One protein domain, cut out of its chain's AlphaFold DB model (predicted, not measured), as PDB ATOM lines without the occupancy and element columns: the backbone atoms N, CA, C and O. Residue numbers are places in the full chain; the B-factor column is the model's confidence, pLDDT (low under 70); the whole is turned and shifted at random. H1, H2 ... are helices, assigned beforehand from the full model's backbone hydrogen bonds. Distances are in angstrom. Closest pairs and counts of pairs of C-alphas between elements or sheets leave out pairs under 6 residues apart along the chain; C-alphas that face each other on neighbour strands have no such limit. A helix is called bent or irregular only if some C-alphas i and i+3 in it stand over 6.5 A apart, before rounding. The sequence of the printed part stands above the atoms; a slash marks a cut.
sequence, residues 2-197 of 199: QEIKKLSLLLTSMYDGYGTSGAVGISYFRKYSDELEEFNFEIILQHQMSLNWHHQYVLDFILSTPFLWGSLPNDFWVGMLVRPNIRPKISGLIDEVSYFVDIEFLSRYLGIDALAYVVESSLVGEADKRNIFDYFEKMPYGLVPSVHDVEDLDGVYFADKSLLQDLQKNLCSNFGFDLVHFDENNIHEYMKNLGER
ATOM      1  N   GLN A   2     186.636 192.588 127.243       80.19
ATOM      2  CA  GLN A   2     185.574 192.382 126.244       80.19
ATOM      3  C   GLN A   2     184.815 193.675 125.885       80.19
ATOM      4  O   GLN A   2     184.557 193.907 124.709       80.19
ATOM      5  N   GLU A   3     184.542 194.545 126.863       86.38
ATOM      6  CA  GLU A   3     183.852 195.833 126.653       86.38
ATOM      7  C   GLU A   3     184.667 196.812 125.804       86.38
ATOM      8  O   GLU A   3     184.159 197.314 124.811       86.38
ATOM      9  N   ILE A   4     185.958 197.003 126.111       88.69
ATOM     10  CA  ILE A   4     186.850 197.842 125.290       88.69
ATOM     11  C   ILE A   4     186.929 197.321 123.855       88.69
ATOM     12  O   ILE A   4     186.879 198.104 122.920       88.69
ATOM     13  N   LYS A   5     186.973 195.997 123.654       93.50
ATOM     14  CA  LYS A   5     186.950 195.422 122.304       93.50
ATOM     15  C   LYS A   5     185.633 195.714 121.574       93.50
ATOM     16  O   LYS A   5     185.671 195.996 120.380       93.50
ATOM     17  N   LYS A   6     184.487 195.634 122.263       95.62
ATOM     18  CA  LYS A   6     183.176 195.998 121.696       95.62
ATOM     19  C   LYS A   6     183.161 197.476 121.297       95.62
ATOM     20  O   LYS A   6     182.806 197.774 120.162       95.62
ATOM     21  N   LEU A   7     183.616 198.358 122.188       96.19
ATOM     22  CA  LEU A   7     183.719 199.794 121.933       96.19
ATOM     23  C   LEU A   7     184.619 200.094 120.726       96.19
ATOM     24  O   LEU A   7     184.199 200.809 119.824       96.19
ATOM     25  N   SER A   8     185.816 199.504 120.661       95.94
ATOM     26  CA  SER A   8     186.724 199.693 119.525       95.94
ATOM     27  C   SER A   8     186.086 199.270 118.203       95.94
ATOM     28  O   SER A   8     186.199 199.988 117.221       95.94
ATOM     29  N   LEU A   9     185.392 198.128 118.163       96.69
ATOM     30  CA  LEU A   9     184.723 197.670 116.940       96.69
ATOM     31  C   LEU A   9     183.595 198.614 116.509       96.69
ATOM     32  O   LEU A   9     183.470 198.895 115.320       96.69
ATOM     33  N   LEU A  10     182.801 199.103 117.466       97.56
ATOM     34  CA  LEU A  10     181.737 200.071 117.211       97.56
ATOM     35  C   LEU A  10     182.310 201.365 116.627       97.56
ATOM     36  O   LEU A  10     181.933 201.762 115.528       97.56
ATOM     37  N   LEU A  11     183.268 201.977 117.324       97.25
ATOM     38  CA  LEU A  11     183.846 203.253 116.911       97.25
ATOM     39  C   LEU A  11     184.600 203.131 115.580       97.25
ATOM     40  O   LEU A  11     184.475 204.015 114.741       97.25
ATOM     41  N   THR A  12     185.331 202.035 115.337       96.62
ATOM     42  CA  THR A  12     185.976 201.800 114.034       96.62
ATOM     43  C   THR A  12     184.943 201.660 112.920       96.62
ATOM     44  O   THR A  12     185.111 202.260 111.866       96.62
ATOM     45  N   SER A  13     183.839 200.938 113.145       96.12
ATOM     46  CA  SER A  13     182.771 200.841 112.142       96.12
ATOM     47  C   SER A  13     182.153 202.202 111.822       96.12
ATOM     48  O   SER A  13     181.758 202.434 110.680       96.12
ATOM     49  N   MET A  14     182.035 203.077 112.820       96.81
ATOM     50  CA  MET A  14     181.537 204.438 112.636       96.81
ATOM     51  C   MET A  14     182.535 205.304 111.866       96.81
ATOM     52  O   MET A  14     182.128 206.035 110.965       96.81
ATOM     53  N   TYR A  15     183.824 205.192 112.181       96.38
ATOM     54  CA  TYR A  15     184.895 205.890 111.479       96.38
ATOM     55  C   TYR A  15     184.987 205.463 110.009       96.38
ATOM     56  O   TYR A  15     184.989 206.310 109.121       96.38
ATOM     57  N   ASP A  16     184.969 204.157 109.734       95.31
ATOM     58  CA  ASP A  16     185.080 203.611 108.375       95.31
ATOM     59  C   ASP A  16     183.884 203.993 107.482       95.31
ATOM     60  O   ASP A  16     184.018 204.108 106.263       95.31
ATOM     61  N   GLY A  17     182.701 204.179 108.078       94.81
ATOM     62  CA  GLY A  17     181.501 204.634 107.372       94.81
ATOM     63  C   GLY A  17     181.408 206.153 107.206       94.81
ATOM     64  O   GLY A  17     180.642 206.624 106.359       94.81
ATOM     65  N   TYR A  18     182.170 206.922 107.986       95.12
ATOM     66  CA  TYR A  18     182.078 208.378 108.027       95.12
ATOM     67  C   TYR A  18     182.418 209.017 106.673       95.12
ATOM     68  O   TYR A  18     183.335 208.596 105.971       95.12
ATOM     69  N   GLY A  19     181.645 210.029 106.273       89.31
ATOM     70  CA  GLY A  19     181.831 210.746 105.006       89.31
ATOM     71  C   GLY A  19     181.357 209.986 103.757       89.31
ATOM     72  O   GLY A  19     181.254 210.574 102.678       89.31
ATOM     73  N   THR A  20     180.990 208.706 103.866       89.94
ATOM     74  CA  THR A  20     180.459 207.942 102.728       89.94
ATOM     75  C   THR A  20     178.986 208.278 102.479       89.94
ATOM     76  O   THR A  20     178.143 208.158 103.360       89.94
ATOM     77  N   SER A  21     178.636 208.707 101.261       83.12
ATOM     78  CA  SER A  21     177.238 208.987 100.866       83.12
ATOM     79  C   SER A  21     176.474 209.943 101.807       83.12
ATOM     80  O   SER A  21     175.280 209.755 102.038       83.12
ATOM     81  N   GLY A  22     177.152 210.948 102.376       79.88
ATOM     82  CA  GLY A  22     176.540 211.884 103.330       79.88
ATOM     83  C   GLY A  22     176.361 211.322 104.746       79.88
ATOM     84  O   GLY A  22     175.541 211.829 105.504       79.88
ATOM     85  N   ALA A  23     177.100 210.269 105.111       89.50
ATOM     86  CA  ALA A  23     177.189 209.737 106.471       89.50
ATOM     87  C   ALA A  23     177.950 210.695 107.408       89.50
ATOM     88  O   ALA A  23     179.112 210.464 107.742       89.50
ATOM     89  N   VAL A  24     177.288 211.789 107.788       90.50
ATOM     90  CA  VAL A  24     177.811 212.874 108.631       90.50
ATOM     91  C   VAL A  24     176.709 213.444 109.540       90.50
ATOM     92  O   VAL A  24     175.519 213.168 109.337       90.50
ATOM     93  N   GLY A  25     177.099 214.237 110.540       94.38
ATOM     94  CA  GLY A  25     176.173 214.959 111.418       94.38
ATOM     95  C   GLY A  25     175.335 214.071 112.349       94.38
ATOM     96  O   GLY A  25     175.450 212.839 112.367       94.38
ATOM     97  N   ILE A  26     174.424 214.699 113.099       96.44
ATOM     98  CA  ILE A  26     173.539 214.047 114.081       96.44
ATOM     99  C   ILE A  26     172.836 212.828 113.476       96.44
ATOM    100  O   ILE A  26     172.802 211.762 114.091       96.44
ATOM    101  N   SER A  27     172.303 212.948 112.257       95.31
ATOM    102  CA  SER A  27     171.537 211.873 111.610       95.31
ATOM    103  C   SER A  27     172.338 210.582 111.399       95.31
ATOM    104  O   SER A  27     171.774 209.486 111.459       95.31
ATOM    105  N   TYR A  28     173.649 210.688 111.167       96.75
ATOM    106  CA  TYR A  28     174.527 209.537 111.021       96.75
ATOM    107  C   TYR A  28     174.806 208.889 112.374       96.75
ATOM    108  O   TYR A  28     174.543 207.699 112.550       96.75
ATOM    109  N   PHE A  29     175.272 209.681 113.339       97.12
ATOM    110  CA  PHE A  29     175.674 209.184 114.652       97.12
ATOM    111  C   PHE A  29     174.492 208.669 115.484       97.12
ATOM    112  O   PHE A  29     174.645 207.722 116.253       97.12
ATOM    113  N   ARG A  30     173.281 209.200 115.263       96.25
ATOM    114  CA  ARG A  30     172.052 208.722 115.912       96.25
ATOM    115  C   ARG A  30     171.727 207.262 115.588       96.25
ATOM    116  O   ARG A  30     171.057 206.613 116.379       96.25
ATOM    117  N   LYS A  31     172.220 206.719 114.469       96.50
ATOM    118  CA  LYS A  31     172.033 205.299 114.113       96.50
ATOM    119  C   LYS A  31     172.687 204.340 115.110       96.50
ATOM    120  O   LYS A  31     172.317 203.175 115.120       96.50
ATOM    121  N   TYR A  32     173.635 204.838 115.904       97.38
ATOM    122  CA  TYR A  32     174.405 204.087 116.891       97.38
ATOM    123  C   TYR A  32     174.054 204.496 118.331       97.38
ATOM    124  O   TYR A  32     174.820 204.200 119.245       97.38
ATOM    125  N   SER A  33     172.968 205.257 118.554       96.44
ATOM    126  CA  SER A  33     172.697 205.844 119.876       96.44
ATOM    127  C   SER A  33     172.552 204.787 120.960       96.44
ATOM    128  O   SER A  33     173.143 204.939 122.023       96.44
ATOM    129  N   ASP A  34     171.828 203.708 120.666       96.81
ATOM    130  CA  ASP A  34     171.539 202.657 121.640       96.81
ATOM    131  C   ASP A  34     172.832 201.956 122.079       96.81
ATOM    132  O   ASP A  34     173.040 201.732 123.268       96.81
ATOM    133  N   GLU A  35     173.742 201.665 121.141       97.62
ATOM    134  CA  GLU A  35     175.031 201.054 121.461       97.62
ATOM    135  C   GLU A  35     176.008 202.027 122.131       97.62
ATOM    136  O   GLU A  35     176.805 201.598 122.964       97.62
ATOM    137  N   LEU A  36     175.983 203.316 121.775       97.38
ATOM    138  CA  LEU A  36     176.845 204.337 122.382       97.38
ATOM    139  C   LEU A  36     176.438 204.633 123.830       97.38
ATOM    140  O   LEU A  36     177.312 204.788 124.680       97.38
ATOM    141  N   GLU A  37     175.136 204.660 124.124       96.25
ATOM    142  CA  GLU A  37     174.597 204.886 125.472       96.25
ATOM    143  C   GLU A  37     174.951 203.756 126.461       96.25
ATOM    144  O   GLU A  37     174.888 203.956 127.674       96.25
ATOM    145  N   GLU A  38     175.400 202.590 125.978       96.06
ATOM    146  CA  GLU A  38     175.955 201.534 126.837       96.06
ATOM    147  C   GLU A  38     177.305 201.913 127.477       96.06
ATOM    148  O   GLU A  38     177.732 201.273 128.443       96.06
ATOM    149  N   PHE A  39     178.002 202.923 126.947       96.88
ATOM    150  CA  PHE A  39     179.340 203.309 127.386       96.88
ATOM    151  C   PHE A  39     179.356 204.708 128.006       96.88
ATOM    152  O   PHE A  39     178.625 205.614 127.618       96.88
ATOM    153  N   ASN A  40     180.262 204.914 128.962       95.00
ATOM    154  CA  ASN A  40     180.521 206.246 129.492       95.00
ATOM    155  C   ASN A  40     181.177 207.122 128.407       95.00
ATOM    156  O   ASN A  40     182.164 206.709 127.793       95.00
ATOM    157  N   PHE A  41     180.665 208.339 128.208       96.25
ATOM    158  CA  PHE A  41     181.190 209.271 127.208       96.25
ATOM    159  C   PHE A  41     182.672 209.625 127.418       96.25
ATOM    160  O   PHE A  41     183.397 209.750 126.437       96.25
ATOM    161  N   GLU A  42     183.155 209.689 128.667       93.88
ATOM    162  CA  GLU A  42     184.585 209.838 128.991       93.88
ATOM    163  C   GLU A  42     185.411 208.737 128.318       93.88
ATOM    164  O   GLU A  42     186.404 209.014 127.651       93.88
ATOM    165  N   ILE A  43     184.960 207.484 128.442       93.69
ATOM    166  CA  ILE A  43     185.647 206.313 127.886       93.69
ATOM    167  C   ILE A  43     185.584 206.338 126.358       93.69
ATOM    168  O   ILE A  43     186.584 206.037 125.707       93.69
ATOM    169  N   ILE A  44     184.435 206.706 125.781       95.94
ATOM    170  CA  ILE A  44     184.286 206.857 124.329       95.94
ATOM    171  C   ILE A  44     185.286 207.894 123.812       95.94
ATOM    172  O   ILE A  44     186.075 207.596 122.917       95.94
ATOM    173  N   LEU A  45     185.271 209.099 124.384       94.81
ATOM    174  CA  LEU A  45     186.089 210.208 123.920       94.81
ATOM    175  C   LEU A  45     187.582 209.917 124.106       94.81
ATOM    176  O   LEU A  45     188.332 210.025 123.142       94.81
ATOM    177  N   GLN A  46     188.007 209.434 125.278       91.88
ATOM    178  CA  GLN A  46     189.395 209.015 125.510       91.88
ATOM    179  C   GLN A  46     189.843 207.925 124.533       91.88
ATOM    180  O   GLN A  46     190.978 207.950 124.055       91.88
ATOM    181  N   HIS A  47     188.966 206.971 124.199       92.44
ATOM    182  CA  HIS A  47     189.299 205.946 123.219       92.44
ATOM    183  C   HIS A  47     189.519 206.554 121.833       92.44
ATOM    184  O   HIS A  47     190.549 206.281 121.225       92.44
ATOM    185  N   GLN A  48     188.623 207.422 121.359       93.31
ATOM    186  CA  GLN A  48     188.781 208.100 120.065       93.31
ATOM    187  C   GLN A  48     190.011 209.012 120.025       93.31
ATOM    188  O   GLN A  48     190.726 209.022 119.027       93.31
ATOM    189  N   MET A  49     190.302 209.714 121.123       90.81
ATOM    190  CA  MET A  49     191.526 210.500 121.276       90.81
ATOM    191  C   MET A  49     192.770 209.613 121.243       90.81
ATOM    192  O   MET A  49     193.803 210.064 120.795       90.81
ATOM    193  N   SER A  50     192.703 208.357 121.696       88.06
ATOM    194  CA  SER A  50     193.857 207.441 121.681       88.06
ATOM    195  C   SER A  50     194.153 206.843 120.300       88.06
ATOM    196  O   SER A  50     195.262 206.356 120.049       88.06
ATOM    197  N   LEU A  51     193.169 206.876 119.403       84.88
ATOM    198  CA  LEU A  51     193.284 206.412 118.030       84.88
ATOM    199  C   LEU A  51     193.788 207.579 117.190       84.88
ATOM    200  O   LEU A  51     193.248 208.665 117.299       84.88
ATOM    201  N   ASN A  52     194.808 207.370 116.358       84.69
ATOM    202  CA  ASN A  52     195.394 208.403 115.492       84.69
ATOM    203  C   ASN A  52     194.453 208.779 114.324       84.69
ATOM    204  O   ASN A  52     194.811 208.658 113.153       84.69
ATOM    205  N   TRP A  53     193.213 209.122 114.647       91.00
ATOM    206  CA  TRP A  53     192.171 209.545 113.732       91.00
ATOM    207  C   TRP A  53     192.280 211.036 113.464       91.00
ATOM    208  O   TRP A  53     192.823 211.798 114.268       91.00
ATOM    209  N   HIS A  54     191.735 211.445 112.323       91.31
ATOM    210  CA  HIS A  54     191.666 212.850 111.963       91.31
ATOM    211  C   HIS A  54     190.816 213.608 112.992       91.31
ATOM    212  O   HIS A  54     189.694 213.193 113.293       91.31
ATOM    213  N   HIS A  55     191.334 214.716 113.523       92.44
ATOM    214  CA  HIS A  55     190.670 215.516 114.560       92.44
ATOM    215  C   HIS A  55     189.226 215.918 114.183       92.44
ATOM    216  O   HIS A  55     188.319 215.751 114.996       92.44
ATOM    217  N   GLN A  56     188.987 216.311 112.921       93.19
ATOM    218  CA  GLN A  56     187.678 216.720 112.405       93.19
ATOM    219  C   GLN A  56     186.609 215.647 112.618       93.19
ATOM    220  O   GLN A  56     185.521 215.969 113.069       93.19
ATOM    221  N   TYR A  57     186.924 214.365 112.388       95.25
ATOM    222  CA  TYR A  57     185.961 213.289 112.638       95.25
ATOM    223  C   TYR A  57     185.518 213.259 114.106       95.25
ATOM    224  O   TYR A  57     184.338 213.077 114.398       95.25
ATOM    225  N   VAL A  58     186.457 213.435 115.041       96.31
ATOM    226  CA  VAL A  58     186.144 213.378 116.473       96.31
ATOM    227  C   VAL A  58     185.434 214.651 116.935       96.31
ATOM    228  O   VAL A  58     184.526 214.562 117.758       96.31
ATOM    229  N   LEU A  59     185.768 215.817 116.373       96.62
ATOM    230  CA  LEU A  59     185.008 217.053 116.584       96.62
ATOM    231  C   LEU A  59     183.563 216.902 116.096       96.62
ATOM    232  O   LEU A  59     182.633 217.162 116.857       96.62
ATOM    233  N   ASP A  60     183.372 216.387 114.880       96.31
ATOM    234  CA  ASP A  60     182.051 216.127 114.309       96.31
ATOM    235  C   ASP A  60     181.286 215.102 115.147       96.31
ATOM    236  O   ASP A  60     180.088 215.267 115.372       96.31
ATOM    237  N   PHE A  61     181.961 214.070 115.664       97.88
ATOM    238  CA  PHE A  61     181.369 213.118 116.599       97.88
ATOM    239  C   PHE A  61     180.866 213.822 117.863       97.88
ATOM    240  O   PHE A  61     179.713 213.613 118.243       97.88
ATOM    241  N   ILE A  62     181.685 214.663 118.510       97.88
ATOM    242  CA  ILE A  62     181.273 215.415 119.706       97.88
ATOM    243  C   ILE A  62     180.051 216.270 119.352       97.88
ATOM    244  O   ILE A  62     178.989 216.115 119.952       97.88
ATOM    245  N   LEU A  63     180.147 217.098 118.316       97.62
ATOM    246  CA  LEU A  63     179.079 218.004 117.893       97.62
ATOM    247  C   LEU A  63     177.794 217.285 117.473       97.62
ATOM    248  O   LEU A  63     176.703 217.819 117.653       97.62
ATOM    249  N   SER A  64     177.899 216.066 116.957       97.88
ATOM    250  CA  SER A  64     176.756 215.268 116.503       97.88
ATOM    251  C   SER A  64     176.148 214.372 117.575       97.88
ATOM    252  O   SER A  64     175.108 213.750 117.344       97.88
ATOM    253  N   THR A  65     176.778 214.271 118.746       97.94
ATOM    254  CA  THR A  65     176.317 213.410 119.841       97.94
ATOM    255  C   THR A  65     175.963 214.168 121.126       97.94
ATOM    256  O   THR A  65     176.239 213.668 122.217       97.94
ATOM    257  N   PRO A  66     175.263 215.325 121.075       97.06
ATOM    258  CA  PRO A  66     174.864 216.036 122.292       97.06
ATOM    259  C   PRO A  66     173.956 215.199 123.204       97.06
ATOM    260  O   PRO A  66     173.860 215.481 124.392       97.06
ATOM    261  N   PHE A  67     173.330 214.132 122.698       96.19
ATOM    262  CA  PHE A  67     172.591 213.174 123.524       96.19
ATOM    263  C   PHE A  67     173.482 212.351 124.475       96.19
ATOM    264  O   PHE A  67     172.968 211.822 125.452       96.19
ATOM    265  N   LEU A  68     174.795 212.266 124.226       97.31
ATOM    266  CA  LEU A  68     175.748 211.577 125.103       97.31
ATOM    267  C   LEU A  68     176.346 212.492 126.177       97.31
ATOM    268  O   LEU A  68     176.671 212.019 127.265       97.31
ATOM    269  N   TRP A  69     176.519 213.783 125.880       96.69
ATOM    270  CA  TRP A  69     177.262 214.700 126.756       96.69
ATOM    271  C   TRP A  69     176.505 215.953 127.191       96.69
ATOM    272  O   TRP A  69     176.894 216.575 128.175       96.69
ATOM    273  N   GLY A  70     175.417 216.327 126.519       95.38
ATOM    274  CA  GLY A  70     174.695 217.579 126.771       95.38
ATOM    275  C   GLY A  70     174.054 217.665 128.156       95.38
ATOM    276  O   GLY A  70     173.794 218.759 128.644       95.38
ATOM    277  N   SER A  71     173.826 216.524 128.814       93.81
ATOM    278  CA  SER A  71     173.340 216.449 130.196       93.81
ATOM    279  C   SER A  71     174.428 216.116 131.219       93.81
ATOM    280  O   SER A  71     174.108 215.901 132.390       93.81
ATOM    281  N   LEU A  72     175.693 215.995 130.800       95.31
ATOM    282  CA  LEU A  72     176.781 215.723 131.732       95.31
ATOM    283  C   LEU A  72     177.049 216.950 132.616       95.31
ATOM    284  O   LEU A  72     176.866 218.088 132.183       95.31
ATOM    285  N   PRO A  73     177.501 216.735 133.862       93.81
ATOM    286  CA  PRO A  73     177.965 217.812 134.724       93.81
ATOM    287  C   PRO A  73     179.064 218.662 134.069       93.81
ATOM    288  O   PRO A  73     179.936 218.140 133.383       93.81
ATOM    289  N   ASN A  74     179.066 219.973 134.320       86.88
ATOM    290  CA  ASN A  74     180.039 220.890 133.709       86.88
ATOM    291  C   ASN A  74     181.502 220.587 134.108       86.88
ATOM    292  O   ASN A  74     182.418 220.885 133.344       86.88
ATOM    293  N   ASP A  75     181.734 219.977 135.275       93.38
ATOM    294  CA  ASP A  75     183.068 219.537 135.711       93.38
ATOM    295  C   ASP A  75     183.615 218.357 134.887       93.38
ATOM    296  O   ASP A  75     184.812 218.074 134.961       93.38
ATOM    297  N   PHE A  76     182.791 217.712 134.050       95.56
ATOM    298  CA  PHE A  76     183.230 216.712 133.078       95.56
ATOM    299  C   PHE A  76     184.320 217.266 132.153       95.56
ATOM    300  O   PHE A  76     185.395 216.679 132.046       95.56
ATOM    301  N   TRP A  77     184.071 218.418 131.523       95.56
ATOM    302  CA  TRP A  77     184.999 219.016 130.557       95.56
ATOM    303  C   TRP A  77     186.285 219.502 131.221       95.56
ATOM    304  O   TRP A  77     187.369 219.324 130.673       95.56
ATOM    305  N   VAL A  78     186.186 220.014 132.450       95.19
ATOM    306  CA  VAL A  78     187.364 220.320 133.274       95.19
ATOM    307  C   VAL A  78     188.163 219.049 133.542       95.19
ATOM    308  O   VAL A  78     189.373 219.028 133.337       95.19
ATOM    309  N   GLY A  79     187.486 217.967 133.936       94.00
ATOM    310  CA  GLY A  79     188.096 216.656 134.127       94.00
ATOM    311  C   GLY A  79     188.827 216.158 132.881       94.00
ATOM    312  O   GLY A  79     189.958 215.697 133.003       94.00
ATOM    313  N   MET A  80     188.233 216.302 131.695       92.69
ATOM    314  CA  MET A  80     188.864 215.929 130.424       92.69
ATOM    315  C   MET A  80     190.158 216.708 130.153       92.69
ATOM    316  O   MET A  80     191.140 216.113 129.712       92.69
ATOM    317  N   LEU A  81     190.182 218.005 130.470       92.75
ATOM    318  CA  LEU A  81     191.353 218.855 130.262       92.75
ATOM    319  C   LEU A  81     192.507 218.533 131.217       92.75
ATOM    320  O   LEU A  81     193.660 218.474 130.784       92.75
ATOM    321  N   VAL A  82     192.211 218.354 132.512       90.44
ATOM    322  CA  VAL A  82     193.249 218.311 133.560       90.44
ATOM    323  C   VAL A  82     193.635 216.913 134.030       90.44
ATOM    324  O   VAL A  82     194.656 216.760 134.701       90.44
ATOM    325  N   ARG A  83     192.833 215.881 133.742       83.75
ATOM    326  CA  ARG A  83     193.207 214.509 134.103       83.75
ATOM    327  C   ARG A  83     194.348 214.028 133.202       83.75
ATOM    328  O   ARG A  83     194.435 214.453 132.050       83.75
ATOM    329  N   PRO A  84     195.194 213.101 133.687       67.50
ATOM    330  CA  PRO A  84     196.217 212.478 132.860       67.50
ATOM    331  C   PRO A  84     195.576 211.710 131.695       67.50
ATOM    332  O   PRO A  84     195.184 210.553 131.834       67.50
ATOM    333  N   ASN A  85     195.464 212.362 130.542       67.69
ATOM    334  CA  ASN A  85     195.143 211.724 129.274       67.69
ATOM    335  C   ASN A  85     196.449 211.316 128.597       67.69
ATOM    336  O   ASN A  85     197.432 212.057 128.625       67.69
ATOM    337  N   ILE A  86     196.473 210.135 127.975       67.94
ATOM    338  CA  ILE A  86     197.627 209.698 127.184       67.94
ATOM    339  C   ILE A  86     197.653 210.543 125.905       67.94
ATOM    340  O   ILE A  86     197.101 210.157 124.879       67.94
ATOM    341  N   ARG A  87     198.283 211.717 125.982       79.69
ATOM    342  CA  ARG A  87     198.584 212.562 124.826       79.69
ATOM    343  C   ARG A  87     199.971 212.156 124.315       79.69
ATOM    344  O   ARG A  87     200.931 212.175 125.087       79.69
ATOM    345  N   PRO A  88     200.114 211.711 123.060       72.12
ATOM    346  CA  PRO A  88     201.395 211.276 122.536       72.12
ATOM    347  C   PRO A  88     202.346 212.461 122.422       72.12
ATOM    348  O   PRO A  88     201.941 213.620 122.326       72.12
ATOM    349  N   LYS A  89     203.638 212.142 122.384       76.50
ATOM    350  CA  LYS A  89     204.661 213.126 122.050       76.50
ATOM    351  C   LYS A  89     204.480 213.577 120.607       76.50
ATOM    352  O   LYS A  89     204.366 212.745 119.712       76.50
ATOM    353  N   ILE A  90     204.545 214.883 120.382       75.44
ATOM    354  CA  ILE A  90     204.299 215.497 119.064       75.44
ATOM    355  C   ILE A  90     205.435 215.265 118.071       75.44
ATOM    356  O   ILE A  90     205.276 215.483 116.870       75.44
ATOM    357  N   SER A  91     206.587 214.782 118.546       67.69
ATOM    358  CA  SER A  91     207.728 214.435 117.704       67.69
ATOM    359  C   SER A  91     207.320 213.418 116.627       67.69
ATOM    360  O   SER A  91     207.216 212.225 116.906       67.69
ATOM    361  N   GLY A  92     207.102 213.900 115.400       69.19
ATOM    362  CA  GLY A  92     206.717 213.090 114.241       69.19
ATOM    363  C   GLY A  92     205.279 213.275 113.744       69.19
ATOM    364  O   GLY A  92     204.967 212.747 112.680       69.19
ATOM    365  N   LEU A  93     204.423 214.034 114.439       76.38
ATOM    366  CA  LEU A  93     203.099 214.389 113.915       76.38
ATOM    367  C   LEU A  93     203.257 215.336 112.726       76.38
ATOM    368  O   LEU A  93     203.969 216.332 112.837       76.38
ATOM    369  N   ILE A  94     202.629 215.027 111.595       70.75
ATOM    370  CA  ILE A  94     202.644 215.867 110.386       70.75
ATOM    371  C   ILE A  94     201.311 216.575 110.144       70.75
ATOM    372  O   ILE A  94     201.332 217.640 109.538       70.75
ATOM    373  N   ASP A  95     200.223 216.041 110.702       78.62
ATOM    374  CA  ASP A  95     198.845 216.493 110.500       78.62
ATOM    375  C   ASP A  95     198.115 216.654 111.848       78.62
ATOM    376  O   ASP A  95     198.613 216.212 112.893       78.62
ATOM    377  N   GLU A  96     196.941 217.287 111.814       79.94
ATOM    378  CA  GLU A  96     196.037 217.454 112.959       79.94
ATOM    379  C   GLU A  96     195.388 216.113 113.344       79.94
ATOM    380  O   GLU A  96     194.886 215.355 112.509       79.94
ATOM    381  N   VAL A  97     195.409 215.798 114.637       86.25
ATOM    382  CA  VAL A  97     195.097 214.461 115.165       86.25
ATOM    383  C   VAL A  97     194.200 214.558 116.387       86.25
ATOM    384  O   VAL A  97     194.236 215.533 117.132       86.25
ATOM    385  N   SER A  98     193.406 213.520 116.630       89.56
ATOM    386  CA  SER A  98     192.352 213.533 117.649       89.56
ATOM    387  C   SER A  98     192.822 213.703 119.106       89.56
ATOM    388  O   SER A  98     191.992 213.890 119.990       89.56
ATOM    389  N   TYR A  99     194.123 213.656 119.396       90.38
ATOM    390  CA  TYR A  99     194.664 213.676 120.762       90.38
ATOM    391  C   TYR A  99     194.360 214.953 121.570       90.38
ATOM    392  O   TYR A  99     194.483 214.937 122.801       90.38
ATOM    393  N   PHE A 100     194.003 216.055 120.905       92.12
ATOM    394  CA  PHE A 100     193.783 217.369 121.528       92.12
ATOM    395  C   PHE A 100     192.399 217.966 121.226       92.12
ATOM    396  O   PHE A 100     192.158 219.146 121.473       92.12
ATOM    397  N   VAL A 101     191.465 217.141 120.740       94.56
ATOM    398  CA  VAL A 101     190.115 217.574 120.329       94.56
ATOM    399  C   VAL A 101     189.251 218.094 121.466       94.56
ATOM    400  O   VAL A 101     188.278 218.788 121.214       94.56
ATOM    401  N   ASP A 102     189.584 217.778 122.714       95.25
ATOM    402  CA  ASP A 102     188.946 218.373 123.883       95.25
ATOM    403  C   ASP A 102     189.262 219.871 123.982       95.25
ATOM    404  O   ASP A 102     188.357 220.682 124.162       95.25
ATOM    405  N   ILE A 103     190.528 220.248 123.790       96.31
ATOM    406  CA  ILE A 103     190.957 221.649 123.757       96.31
ATOM    407  C   ILE A 103     190.410 222.334 122.504       96.31
ATOM    408  O   ILE A 103     189.886 223.441 122.603       96.31
ATOM    409  N   GLU A 104     190.488 221.679 121.343       96.31
ATOM    410  CA  GLU A 104     189.940 222.228 120.098       96.31
ATOM    411  C   GLU A 104     188.433 222.454 120.216       96.31
ATOM    412  O   GLU A 104     187.964 223.541 119.909       96.31
ATOM    413  N   PHE A 105     187.671 221.489 120.738       96.88
ATOM    414  CA  PHE A 105     186.227 221.627 120.914       96.88
ATOM    415  C   PHE A 105     185.871 222.847 121.775       96.88
ATOM    416  O   PHE A 105     185.067 223.690 121.370       96.88
ATOM    417  N   LEU A 106     186.499 222.961 122.946       97.25
ATOM    418  CA  LEU A 106     186.222 224.035 123.896       97.25
ATOM    419  C   LEU A 106     186.676 225.406 123.362       97.25
ATOM    420  O   LEU A 106     185.935 226.382 123.439       97.25
ATOM    421  N   SER A 107     187.854 225.496 122.754       97.44
ATOM    422  CA  SER A 107     188.348 226.767 122.217       97.44
ATOM    423  C   SER A 107     187.610 227.199 120.955       97.44
ATOM    424  O   SER A 107     187.149 228.335 120.863       97.44
ATOM    425  N   ARG A 108     187.446 226.286 119.995       95.69
ATOM    426  CA  ARG A 108     186.901 226.576 118.665       95.69
ATOM    427  C   ARG A 108     185.387 226.765 118.681       95.69
ATOM    428  O   ARG A 108     184.893 227.727 118.104       95.69
ATOM    429  N   TYR A 109     184.648 225.880 119.353       96.25
ATOM    430  CA  TYR A 109     183.178 225.887 119.305       96.25
ATOM    431  C   TYR A 109     182.535 226.569 120.509       96.25
ATOM    432  O   TYR A 109     181.465 227.162 120.373       96.25
ATOM    433  N   LEU A 110     183.172 226.518 121.684       96.50
ATOM    434  CA  LEU A 110     182.681 227.232 122.863       96.50
ATOM    435  C   LEU A 110     183.352 228.593 123.043       96.50
ATOM    436  O   LEU A 110     182.879 229.345 123.883       96.50
ATOM    437  N   GLY A 111     184.409 228.950 122.309       96.25
ATOM    438  CA  GLY A 111     185.049 230.267 122.431       96.25
ATOM    439  C   GLY A 111     185.591 230.554 123.834       96.25
ATOM    440  O   GLY A 111     185.481 231.682 124.315       96.25
ATOM    441  N   ILE A 112     186.107 229.529 124.519       97.56
ATOM    442  CA  ILE A 112     186.752 229.665 125.832       97.56
ATOM    443  C   ILE A 112     188.236 229.336 125.746       97.56
ATOM    444  O   ILE A 112     188.642 228.496 124.954       97.56
ATOM    445  N   ASP A 113     189.056 229.953 126.589       97.75
ATOM    446  CA  ASP A 113     190.496 229.716 126.587       97.75
ATOM    447  C   ASP A 113     190.864 228.420 127.335       97.75
ATOM    448  O   ASP A 113     191.382 228.420 128.456       97.75
ATOM    449  N   ALA A 114     190.556 227.278 126.715       96.88
ATOM    450  CA  ALA A 114     190.869 225.967 127.276       96.88
ATOM    451  C   ALA A 114     192.380 225.694 127.321       96.88
ATOM    452  O   ALA A 114     192.852 224.957 128.190       96.88
ATOM    453  N   LEU A 115     193.141 226.296 126.405       95.69
ATOM    454  CA  LEU A 115     194.580 226.108 126.321       95.69
ATOM    455  C   LEU A 115     195.306 226.822 127.472       95.69
ATOM    456  O   LEU A 115     196.091 226.179 128.173       95.69
ATOM    457  N   ALA A 116     195.002 228.098 127.734       96.06
ATOM    458  CA  ALA A 116     195.547 228.807 128.891       96.06
ATOM    459  C   ALA A 116     195.124 228.137 130.201       96.06
ATOM    460  O   ALA A 116     195.964 227.929 131.075       96.06
ATOM    461  N   TYR A 117     193.865 227.693 130.303       96.00
ATOM    462  CA  TYR A 117     193.380 226.974 131.482       96.00
ATOM    463  C   TYR A 117     194.237 225.741 131.813       96.00
ATOM    464  O   TYR A 117     194.632 225.528 132.961       96.00
ATOM    465  N   VAL A 118     194.562 224.926 130.805       94.06
ATOM    466  CA  VAL A 118     195.428 223.747 130.963       94.06
ATOM    467  C   VAL A 118     196.846 224.138 131.376       94.06
ATOM    468  O   VAL A 118     197.416 223.524 132.281       94.06
ATOM    469  N   VAL A 119     197.417 225.152 130.728       92.75
ATOM    470  CA  VAL A 119     198.786 225.622 130.982       92.75
ATOM    471  C   VAL A 119     198.939 226.203 132.394       92.75
ATOM    472  O   VAL A 119     199.949 225.971 133.062       92.75
ATOM    473  N   GLU A 120     197.928 226.908 132.886       92.94
ATOM    474  CA  GLU A 120     197.942 227.556 134.201       92.94
ATOM    475  C   GLU A 120     197.532 226.599 135.336       92.94
ATOM    476  O   GLU A 120     197.846 226.831 136.505       92.94
ATOM    477  N   SER A 121     196.891 225.475 135.006       92.50
ATOM    478  CA  SER A 121     196.463 224.481 135.987       92.50
ATOM    479  C   SER A 121     197.642 223.816 136.701       92.50
ATOM    480  O   SER A 121     198.563 223.270 136.090       92.50
ATOM    481  N   SER A 122     197.580 223.765 138.033       92.12
ATOM    482  CA  SER A 122     198.540 223.016 138.856       92.12
ATOM    483  C   SER A 122     198.325 221.496 138.816       92.12
ATOM    484  O   SER A 122     199.094 220.757 139.425       92.12
ATOM    485  N   LEU A 123     197.248 221.028 138.176       91.88
ATOM    486  CA  LEU A 123     196.908 219.605 138.065       91.88
ATOM    487  C   LEU A 123     197.563 218.935 136.852       91.88
ATOM    488  O   LEU A 123     197.645 217.710 136.805       91.88
ATOM    489  N   VAL A 124     198.039 219.732 135.895       91.06
ATOM    490  CA  VAL A 124     198.698 219.255 134.677       91.06
ATOM    491  C   VAL A 124     200.208 219.307 134.889       91.06
ATOM    492  O   VAL A 124     200.744 220.303 135.374       91.06
ATOM    493  N   GLY A 125     200.914 218.228 134.554       89.75
ATOM    494  CA  GLY A 125     202.369 218.186 134.678       89.75
ATOM    495  C   GLY A 125     203.057 219.089 133.652       89.75
ATOM    496  O   GLY A 125     202.600 219.213 132.522       89.75
ATOM    497  N   GLU A 126     204.207 219.666 134.005       90.12
ATOM    498  CA  GLU A 126     204.959 220.576 133.118       90.12
ATOM    499  C   GLU A 126     205.341 219.948 131.767       90.12
ATOM    500  O   GLU A 126     205.333 220.615 130.734       90.12
ATOM    501  N   ALA A 127     205.629 218.642 131.750       88.81
ATOM    502  CA  ALA A 127     205.895 217.917 130.510       88.81
ATOM    503  C   ALA A 127     204.654 217.839 129.602       88.81
ATOM    504  O   ALA A 127     204.783 217.975 128.387       88.81
ATOM    505  N   ASP A 128     203.469 217.658 130.188       88.94
ATOM    506  CA  ASP A 128     202.208 217.588 129.448       88.94
ATOM    507  C   ASP A 128     201.792 218.972 128.954       88.94
ATOM    508  O   ASP A 128     201.403 219.101 127.797       88.94
ATOM    509  N   LYS A 129     201.954 220.018 129.779       91.94
ATOM    510  CA  LYS A 129     201.737 221.417 129.372       91.94
ATOM    511  C   LYS A 129     202.594 221.787 128.172       91.94
ATOM    512  O   LYS A 129     202.078 222.318 127.196       91.94
ATOM    513  N   ARG A 130     203.891 221.467 128.231       90.88
ATOM    514  CA  ARG A 130     204.823 221.728 127.131       90.88
ATOM    515  C   ARG A 130     204.439 220.957 125.878       90.88
ATOM    516  O   ARG A 130     204.412 221.544 124.811       90.88
ATOM    517  N   ASN A 131     204.072 219.682 126.011       90.31
ATOM    518  CA  ASN A 131     203.576 218.907 124.878       90.31
ATOM    519  C   ASN A 131     202.327 219.581 124.279       90.31
ATOM    520  O   ASN A 131     202.327 219.936 123.115       90.31
ATOM    521  N   ILE A 132     201.292 219.857 125.068       91.94
ATOM    522  CA  ILE A 132     200.068 220.516 124.581       91.94
ATOM    523  C   ILE A 132     200.379 221.852 123.882       91.94
ATOM    524  O   ILE A 132     199.864 222.102 122.794       91.94
ATOM    525  N   PHE A 133     201.252 222.675 124.464       93.25
ATOM    526  CA  PHE A 133     201.703 223.921 123.850       93.25
ATOM    527  C   PHE A 133     202.397 223.692 122.503       93.25
ATOM    528  O   PHE A 133     201.984 224.287 121.513       93.25
ATOM    529  N   ASP A 134     203.385 222.794 122.443       91.69
ATOM    530  CA  ASP A 134     204.139 222.487 121.221       91.69
ATOM    531  C   ASP A 134     203.199 222.024 120.080       91.69
ATOM    532  O   ASP A 134     203.486 222.245 118.901       91.69
ATOM    533  N   TYR A 135     202.063 221.386 120.406       92.19
ATOM    534  CA  TYR A 135     201.074 220.952 119.411       92.19
ATOM    535  C   TYR A 135     200.380 222.155 118.789       92.19
ATOM    536  O   TYR A 135     200.379 222.290 117.567       92.19
ATOM    537  N   PHE A 136     199.832 223.043 119.618       93.69
ATOM    538  CA  PHE A 136     199.108 224.221 119.144       93.69
ATOM    539  C   PHE A 136     200.031 225.325 118.623       93.69
ATOM    540  O   PHE A 136     199.601 226.138 117.815       93.69
ATOM    541  N   GLU A 137     201.313 225.331 118.995       93.12
ATOM    542  CA  GLU A 137     202.312 226.184 118.344       93.12
ATOM    543  C   GLU A 137     202.536 225.728 116.895       93.12
ATOM    544  O   GLU A 137     202.650 226.546 115.983       93.12
ATOM    545  N   LYS A 138     202.549 224.409 116.669       91.69
ATOM    546  CA  LYS A 138     202.696 223.825 115.336       91.69
ATOM    547  C   LYS A 138     201.412 223.897 114.502       91.69
ATOM    548  O   LYS A 138     201.498 224.140 113.300       91.69
ATOM    549  N   MET A 139     200.258 223.664 115.126       91.69
ATOM    550  CA  MET A 139     198.932 223.590 114.497       91.69
ATOM    551  C   MET A 139     197.945 224.589 115.135       91.69
ATOM    552  O   MET A 139     196.931 224.186 115.706       91.69
ATOM    553  N   PRO A 140     198.214 225.906 115.064       92.94
ATOM    554  CA  PRO A 140     197.385 226.909 115.736       92.94
ATOM    555  C   PRO A 140     195.966 227.000 115.160       92.94
ATOM    556  O   PRO A 140     195.019 227.317 115.876       92.94
ATOM    557  N   TYR A 141     195.802 226.701 113.869       91.81
ATOM    558  CA  TYR A 141     194.520 226.829 113.176       91.81
ATOM    559  C   TYR A 141     193.457 225.829 113.649       91.81
ATOM    560  O   TYR A 141     192.276 226.119 113.490       91.81
ATOM    561  N   GLY A 142     193.835 224.742 114.331       91.38
ATOM    562  CA  GLY A 142     192.876 223.850 114.994       91.38
ATOM    563  C   GLY A 142     192.014 224.553 116.056       91.38
ATOM    564  O   GLY A 142     190.927 224.080 116.383       91.38
ATOM    565  N   LEU A 143     192.461 225.711 116.564       95.06
ATOM    566  CA  LEU A 143     191.727 226.546 117.524       95.06
ATOM    567  C   LEU A 143     190.838 227.611 116.860       95.06
ATOM    568  O   LEU A 143     190.022 228.228 117.545       95.06
ATOM    569  N   VAL A 144     190.998 227.854 115.558       94.62
ATOM    570  CA  VAL A 144     190.313 228.934 114.837       94.62
ATOM    571  C   VAL A 144     188.993 228.411 114.256       94.62
ATOM    572  O   VAL A 144     189.020 227.486 113.442       94.62
ATOM    573  N   PRO A 145     187.829 228.975 114.631       91.69
ATOM    574  CA  PRO A 145     186.561 228.600 114.019       91.69
ATOM    575  C   PRO A 145     186.486 229.054 112.558       91.69
ATOM    576  O   PRO A 145     186.845 230.180 112.211       91.69
ATOM    577  N   SER A 146     185.963 228.182 111.703       88.25
ATOM    578  CA  SER A 146     185.617 228.477 110.316       88.25
ATOM    579  C   SER A 146     184.195 229.042 110.206       88.25
ATOM    580  O   SER A 146     183.375 228.910 111.114       88.25
ATOM    581  N   VAL A 147     183.864 229.657 109.065       83.62
ATOM    582  CA  VAL A 147     182.482 230.104 108.793       83.62
ATOM    583  C   VAL A 147     181.515 228.915 108.776       83.62
ATOM    584  O   VAL A 147     180.424 229.011 109.334       83.62
ATOM    585  N   HIS A 148     181.941 227.786 108.206       83.56
ATOM    586  CA  HIS A 148     181.139 226.564 108.138       83.56
ATOM    587  C   HIS A 148     180.837 226.002 109.529       83.56
ATOM    588  O   HIS A 148     179.718 225.572 109.786       83.56
ATOM    589  N   ASP A 149     181.786 226.121 110.462       83.81
ATOM    590  CA  ASP A 149     181.593 225.669 111.840       83.81
ATOM    591  C   ASP A 149     180.421 226.368 112.518       83.81
ATOM    592  O   ASP A 149     179.792 225.781 113.383       83.81
ATOM    593  N   VAL A 150     180.149 227.632 112.182       83.12
ATOM    594  CA  VAL A 150     179.080 228.414 112.818       83.12
ATOM    595  C   VAL A 150     177.731 228.152 112.158       83.12
ATOM    596  O   VAL A 150     176.708 228.169 112.842       83.12
ATOM    597  N   GLU A 151     177.724 227.941 110.841       89.62
ATOM    598  CA  GLU A 151     176.509 227.697 110.057       89.62
ATOM    599  C   GLU A 151     175.874 226.339 110.383       89.62
ATOM    600  O   GLU A 151     174.649 226.242 110.422       89.62
ATOM    601  N   ASP A 152     176.694 225.336 110.701       93.25
ATOM    602  CA  ASP A 152     176.250 223.959 110.934       93.25
ATOM    603  C   ASP A 152     175.716 223.695 112.366       93.25
ATOM    604  O   ASP A 152     175.174 222.622 112.643       93.25
ATOM    605  N   LEU A 153     175.813 224.667 113.290       95.12
ATOM    606  CA  LEU A 153     175.354 224.575 114.695       95.12
ATOM    607  C   LEU A 153     173.857 224.883 114.862       95.12
ATOM    608  O   LEU A 153     173.452 225.749 115.647       95.12
ATOM    609  N   ASP A 154     173.030 224.184 114.095       94.44
ATOM    610  CA  ASP A 154     171.596 224.450 113.937       94.44
ATOM    611  C   ASP A 154     170.676 223.481 114.708       94.44
ATOM    612  O   ASP A 154     169.450 223.574 114.616       94.44
ATOM    613  N   GLY A 155     171.244 222.524 115.450       94.44
ATOM    614  CA  GLY A 155     170.495 221.480 116.154       94.44
ATOM    615  C   GLY A 155     169.975 220.354 115.252       94.44
ATOM    616  O   GLY A 155     169.354 219.413 115.754       94.44
ATOM    617  N   VAL A 156     170.218 220.429 113.940       93.00
ATOM    618  CA  VAL A 156     169.806 219.445 112.930       93.00
ATOM    619  C   VAL A 156     171.023 218.708 112.380       93.00
ATOM    620  O   VAL A 156     171.029 217.474 112.352       93.00
ATOM    621  N   TYR A 157     172.049 219.445 111.954       93.31
ATOM    622  CA  TYR A 157     173.312 218.903 111.478       93.31
ATOM    623  C   TYR A 157     174.279 218.660 112.641       93.31
ATOM    624  O   TYR A 157     174.691 217.516 112.846       93.31
ATOM    625  N   PHE A 158     174.552 219.687 113.449       96.56
ATOM    626  CA  PHE A 158     175.313 219.603 114.700       96.56
ATOM    627  C   PHE A 158     174.536 220.170 115.889       96.56
ATOM    628  O   PHE A 158     173.403 220.626 115.759       96.56
ATOM    629  N   ALA A 159     175.130 220.076 117.082       96.62
ATOM    630  CA  ALA A 159     174.584 220.612 118.319       96.62
ATOM    631  C   ALA A 159     174.116 222.063 118.149       96.62
ATOM    632  O   ALA A 159     174.795 222.892 117.547       96.62
ATOM    633  N   ASP A 160     172.951 222.359 118.723       96.31
ATOM    634  CA  ASP A 160     172.383 223.699 118.681       96.31
ATOM    635  C   ASP A 160     173.290 224.692 119.416       96.31
ATOM    636  O   ASP A 160     173.796 224.421 120.512       96.31
ATOM    637  N   LYS A 161     173.463 225.875 118.828       95.81
ATOM    638  CA  LYS A 161     174.282 226.944 119.398       95.81
ATOM    639  C   LYS A 161     173.904 227.308 120.839       95.81
ATOM    640  O   LYS A 161     174.794 227.634 121.623       95.81
ATOM    641  N   SER A 162     172.625 227.249 121.212       96.38
ATOM    642  CA  SER A 162     172.179 227.540 122.582       96.38
ATOM    643  C   SER A 162     172.738 226.545 123.602       96.38
ATOM    644  O   SER A 162     173.169 226.962 124.674       96.38
ATOM    645  N   LEU A 163     172.839 225.258 123.244       96.50
ATOM    646  CA  LEU A 163     173.444 224.237 124.103       96.50
ATOM    647  C   LEU A 163     174.924 224.546 124.372       96.50
ATOM    648  O   LEU A 163     175.388 224.446 125.507       96.50
ATOM    649  N   LEU A 164     175.659 224.958 123.336       97.00
ATOM    650  CA  LEU A 164     177.067 225.341 123.465       97.00
ATOM    651  C   LEU A 164     177.241 226.630 124.277       97.00
ATOM    652  O   LEU A 164     178.166 226.726 125.080       97.00
ATOM    653  N   GLN A 165     176.339 227.602 124.118       96.81
ATOM    654  CA  GLN A 165     176.342 228.847 124.895       96.81
ATOM    655  C   GLN A 165     176.059 228.611 126.381       96.81
ATOM    656  O   GLN A 165     176.705 229.223 127.234       96.81
ATOM    657  N   ASP A 166     175.129 227.714 126.706       96.88
ATOM    658  CA  ASP A 166     174.844 227.343 128.092       96.88
ATOM    659  C   ASP A 166     176.055 226.662 128.739       96.88
ATOM    660  O   ASP A 166     176.433 226.998 129.868       96.88
ATOM    661  N   LEU A 167     176.719 225.761 128.007       97.38
ATOM    662  CA  LEU A 167     177.951 225.125 128.461       97.38
ATOM    663  C   LEU A 167     179.096 226.140 128.629       97.38
ATOM    664  O   LEU A 167     179.717 226.169 129.691       97.38
ATOM    665  N   GLN A 168     179.330 227.015 127.643       97.75
ATOM    666  CA  GLN A 168     180.309 228.111 127.713       97.75
ATOM    667  C   GLN A 168     180.090 228.942 128.980       97.75
ATOM    668  O   GLN A 168     180.999 229.101 129.796       97.75
ATOM    669  N   LYS A 169     178.865 229.439 129.180       97.75
ATOM    670  CA  LYS A 169     178.517 230.286 130.323       97.75
ATOM    671  C   LYS A 169     178.803 229.587 131.646       97.75
ATOM    672  O   LYS A 169     179.357 230.209 132.551       97.75
ATOM    673  N   ASN A 170     178.439 228.313 131.752       96.25
ATOM    674  CA  ASN A 170     178.680 227.524 132.950       96.25
ATOM    675  C   ASN A 170     180.169 227.295 133.220       96.25
ATOM    676  O   ASN A 170     180.580 227.325 134.383       96.25
ATOM    677  N   LEU A 171     180.968 227.050 132.180       97.50
ATOM    678  CA  LEU A 171     182.411 226.874 132.313       97.50
ATOM    679  C   LEU A 171     183.074 228.176 132.772       97.50
ATOM    680  O   LEU A 171     183.782 228.175 133.780       97.50
ATOM    681  N   CYS A 172     182.748 229.303 132.139       97.69
ATOM    682  CA  CYS A 172     183.229 230.618 132.560       97.69
ATOM    683  C   CYS A 172     182.826 230.944 134.007       97.69
ATOM    684  O   CYS A 172     183.670 231.323 134.815       97.69
ATOM    685  N   SER A 173     181.550 230.765 134.375       96.75
ATOM    686  CA  SER A 173     181.053 231.201 135.686       96.75
ATOM    687  C   SER A 173     181.517 230.329 136.850       96.75
ATOM    688  O   SER A 173     181.704 230.844 137.950       96.75
ATOM    689  N   ASN A 174     181.648 229.016 136.640       96.44
ATOM    690  CA  ASN A 174     181.917 228.072 137.729       96.44
ATOM    691  C   ASN A 174     183.386 227.655 137.816       96.44
ATOM    692  O   ASN A 174     183.828 227.247 138.888       96.44
ATOM    693  N   PHE A 175     184.132 227.748 136.714       96.25
ATOM    694  CA  PHE A 175     185.512 227.267 136.642       96.25
ATOM    695  C   PHE A 175     186.509 228.339 136.201       96.25
ATOM    696  O   PHE A 175     187.705 228.071 136.223       96.25
ATOM    697  N   GLY A 176     186.045 229.549 135.872       95.19
ATOM    698  CA  GLY A 176     186.918 230.693 135.610       95.19
ATOM    699  C   GLY A 176     187.618 230.650 134.257       95.19
ATOM    700  O   GLY A 176     188.700 231.208 134.134       95.19
ATOM    701  N   PHE A 177     187.033 229.985 133.258       97.44
ATOM    702  CA  PHE A 177     187.530 230.092 131.885       97.44
ATOM    703  C   PHE A 177     187.313 231.505 131.344       97.44
ATOM    704  O   PHE A 177     186.201 232.039 131.429       97.44
ATOM    705  N   ASP A 178     188.346 232.062 130.724       97.56
ATOM    706  CA  ASP A 178     188.237 233.297 129.959       97.56
ATOM    707  C   ASP A 178     187.595 233.039 128.592       97.56
ATOM    708  O   ASP A 178     187.689 231.947 128.029       97.56
ATOM    709  N   LEU A 179     186.922 234.057 128.056       97.88
ATOM    710  CA  LEU A 179     186.420 234.030 126.686       97.88
ATOM    711  C   LEU A 179     187.548 234.369 125.717       97.88
ATOM    712  O   LEU A 179     188.329 235.291 125.959       97.88
ATOM    713  N   VAL A 180     187.563 233.688 124.578       96.19
ATOM    714  CA  VAL A 180     188.513 233.947 123.501       96.19
ATOM    715  C   VAL A 180     187.818 233.906 122.149       96.19
ATOM    716  O   VAL A 180     186.822 233.213 121.947       96.19
ATOM    717  N   HIS A 181     188.339 234.686 121.209       93.50
ATOM    718  CA  HIS A 181     187.896 234.676 119.824       93.50
ATOM    719  C   HIS A 181     189.119 234.575 118.925       93.50
ATOM    720  O   HIS A 181     189.713 235.587 118.553       93.50
ATOM    721  N   PHE A 182     189.530 233.342 118.643       95.00
ATOM    722  CA  PHE A 182     190.655 233.100 117.757       95.00
ATOM    723  C   PHE A 182     190.278 233.385 116.309       95.00
ATOM    724  O   PHE A 182     189.205 233.009 115.845       95.00
ATOM    725  N   ASP A 183     191.188 234.040 115.601       95.19
ATOM    726  CA  ASP A 183     191.121 234.232 114.160       95.19
ATOM    727  C   ASP A 183     192.521 234.083 113.549       95.19
ATOM    728  O   ASP A 183     193.533 234.026 114.255       95.19
ATOM    729  N   GLU A 184     192.586 234.012 112.219       92.62
ATOM    730  CA  GLU A 184     193.847 233.840 111.486       92.62
ATOM    731  C   GLU A 184     194.874 234.955 111.757       92.62
ATOM    732  O   GLU A 184     196.076 234.736 111.600       92.62
ATOM    733  N   ASN A 185     194.429 236.143 112.179       93.62
ATOM    734  CA  ASN A 185     195.297 237.288 112.442       93.62
ATOM    735  C   ASN A 185     195.861 237.278 113.866       93.62
ATOM    736  O   ASN A 185     196.957 237.793 114.077       93.62
ATOM    737  N   ASN A 186     195.124 236.735 114.840       96.06
ATOM    738  CA  ASN A 186     195.480 236.841 116.257       96.06
ATOM    739  C   ASN A 186     196.110 235.571 116.852       96.06
ATOM    740  O   ASN A 186     196.842 235.663 117.840       96.06
ATOM    741  N   ILE A 187     195.896 234.401 116.241       96.81
ATOM    742  CA  ILE A 187     196.277 233.127 116.861       96.81
ATOM    743  C   ILE A 187     197.793 232.985 117.066       96.81
ATOM    744  O   ILE A 187     198.241 232.526 118.113       96.81
ATOM    745  N   HIS A 188     198.611 233.449 116.116       96.06
ATOM    746  CA  HIS A 188     200.075 233.370 116.227       96.06
ATOM    747  C   HIS A 188     200.632 234.280 117.326       96.06
ATOM    748  O   HIS A 188     201.566 233.903 118.035       96.06
ATOM    749  N   GLU A 189     200.059 235.476 117.490       96.44
ATOM    750  CA  GLU A 189     200.438 236.388 118.573       96.44
ATOM    751  C   GLU A 189     200.031 235.815 119.933       96.44
ATOM    752  O   GLU A 189     200.824 235.837 120.876       96.44
ATOM    753  N   TYR A 190     198.832 235.236 120.014       97.25
ATOM    754  CA  TYR A 190     198.380 234.526 121.201       97.25
ATOM    755  C   TYR A 190     199.342 233.389 121.581       97.25
ATOM    756  O   TYR A 190     199.817 233.355 122.717       97.25
ATOM    757  N   MET A 191     199.694 232.510 120.633       96.56
ATOM    758  CA  MET A 191     200.597 231.383 120.896       96.56
ATOM    759  C   MET A 191     201.973 231.857 121.372       96.56
ATOM    760  O   MET A 191     202.522 231.305 122.324       96.56
ATOM    761  N   LYS A 192     202.504 232.933 120.782       95.31
ATOM    762  CA  LYS A 192     203.757 233.542 121.239       95.31
ATOM    763  C   LYS A 192     203.663 234.019 122.694       95.31
ATOM    764  O   LYS A 192     204.531 233.686 123.500       95.31
ATOM    765  N   ASN A 193     202.613 234.766 123.036       95.25
ATOM    766  CA  ASN A 193     202.411 235.301 124.387       95.25
ATOM    767  C   ASN A 193     202.193 234.190 125.424       95.25
ATOM    768  O   ASN A 193     202.620 234.321 126.570       95.25
ATOM    769  N   LEU A 194     201.527 233.100 125.037       94.75
ATOM    770  CA  LEU A 194     201.351 231.932 125.893       94.75
ATOM    771  C   LEU A 194     202.683 231.210 126.136       94.75
ATOM    772  O   LEU A 194     202.967 230.822 127.269       94.75
ATOM    773  N   GLY A 195     203.527 231.088 125.107       92.06
ATOM    774  CA  GLY A 195     204.850 230.470 125.214       92.06
ATOM    775  C   GLY A 195     205.755 231.165 126.231       92.06
ATOM    776  O   GLY A 195     206.455 230.499 126.988       92.06
ATOM    777  N   GLU A 196     205.672 232.495 126.338       90.50
ATOM    778  CA  GLU A 196     206.397 233.282 127.348       90.50
ATOM    779  C   GLU A 196     205.993 232.941 128.798       90.50
ATOM    780  O   GLU A 196     206.755 233.227 129.721       90.50
ATOM    781  N   ARG A 197     204.831 232.304 129.017       85.06
ATOM    782  CA  ARG A 197     204.345 231.872 130.343       85.06
ATOM    783  C   ARG A 197     204.784 230.455 130.731       85.06
ATOM    784  O   ARG A 197     204.673 230.094 131.899       85.06
TER     785      ARG A 197
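Overview. This is residues 2 to 197 of the 199 residues of an uncharacterized protein of Undibacterium pigrum (UniProt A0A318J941). You are looking at a rounded globule of helices set mostly crosswise, with H7 in the middle and H3, H4, H6, H8 and H10 packed round it. H1 and H2 lie at one end of the longest axis, H9 and H13 lie at the other, and H12 runs along one side. The printed part has 196 residues with thirteen named helices, H1 to H13 in chain order, and no named strand, and its class is all helix. It is compact, with a radius of gyration of the C-alphas of 16.2 A and spans of 46 by 35 by 31 A.

Arrangement. Start at H1, residues 2 to 17, which with residues 7 to 11 alone only just touches H3, residues 41 to 50, with 3 pairs of C-alphas within 8 A; the closest C-alphas, of Leu 7 and Ile 44, are 7.5 A apart. Next look at H2, residues 25 to 36, irregular in that C-alphas 31 and 34 are 8.0 A apart. Its residues 25 to 29 alone touch H4, residues 55 to 64, about perpendicular at 79 degrees, with the closest C-alphas, of Ile 26 and Ser 64, 4.2 A apart. H5, residues 66 to 69, is close to H3 but not clearly touching, with the closest C-alphas, of Phe 41 and Leu 68, 6.3 A apart. Now find the hub, H7, residues 98 to 109, which touches five helices and is irregular, with C-alphas 99 and 102 8.0 A apart. It touches H4 at a steep tilt of 54 degrees, the same way, with the closest C-alphas, of His 55 and Ser 98, 4.0 A apart. H3 and H7 touch only at their ends, the C-alphas of Met 49 and Tyr 99 being closest at 4.5 A. With residues 102 to 103 alone H7 touches H6, residues 75 to 82, closest at the C-alphas of Leu 81 and Asp 102, 6.8 A. With residues 103 to 107 alone it touches H8, residues 114 to 120, closest at the C-alphas of Ile 103 and Ala 114, 5.6 A. With residues 103 to 108 alone it touches H10, residues 140 to 143, closest at the C-alphas of Arg 108 and Leu 143, 5.0 A. H8 and H9, residues 126 to 138, form a hairpin at a steep tilt of 40 degrees, opposite ways; residues 129 to 133 of H9 alone touch H8, and the closest C-alphas, of Val 119 and Lys 129, are 5.4 A apart. Residues 133 to 137 of H9 alone touch H13, residues 187 to 197, at a shallow tilt of 22 degrees, opposite ways, closest at the C-alphas of Glu 137 and Met 191, 6.0 A. H11, residues 147 to 151, and H12, residues 161 to 175, touch no helix; the C-alphas of Tyr 109 in H7 and Leu 164 in H12 are 7.4 A apart, close but not clearly touching. Every O i to N i+4 pair is within hydrogen-bond range in H1, H3, H4, H6, H8, H9, H11 and H12, against 3 of 8 in H2, which has 7 of 9 O i to N i+3 pairs within range, 6 of 8 in H7 and 6 of 7 in H13; H5 and H10 are too short for such a pair.

Along the chain. Find C-alpha 2 at (185.574, 192.382, 126.244), where H1 begins; it runs 22.9 A. Find C-alpha 98 at (192.352, 213.533, 117.649), from which H7 runs 15.5 A. H9 measures 18.2 A and H12 20.6 A. H13 runs 15.8 A to C-alpha 197 at (204.345, 231.872, 130.343).

Size, cuts and confidence. The two C-alphas farthest apart, of Gln 2 and Asn 185, are 48.0 A from each other. The printed part has no cut. The links H6 to H7 and H12 to H13 are long. The mean pLDDT of the printed part is 92.4, and residues 84 to 86 and 91 to 92 are under 70.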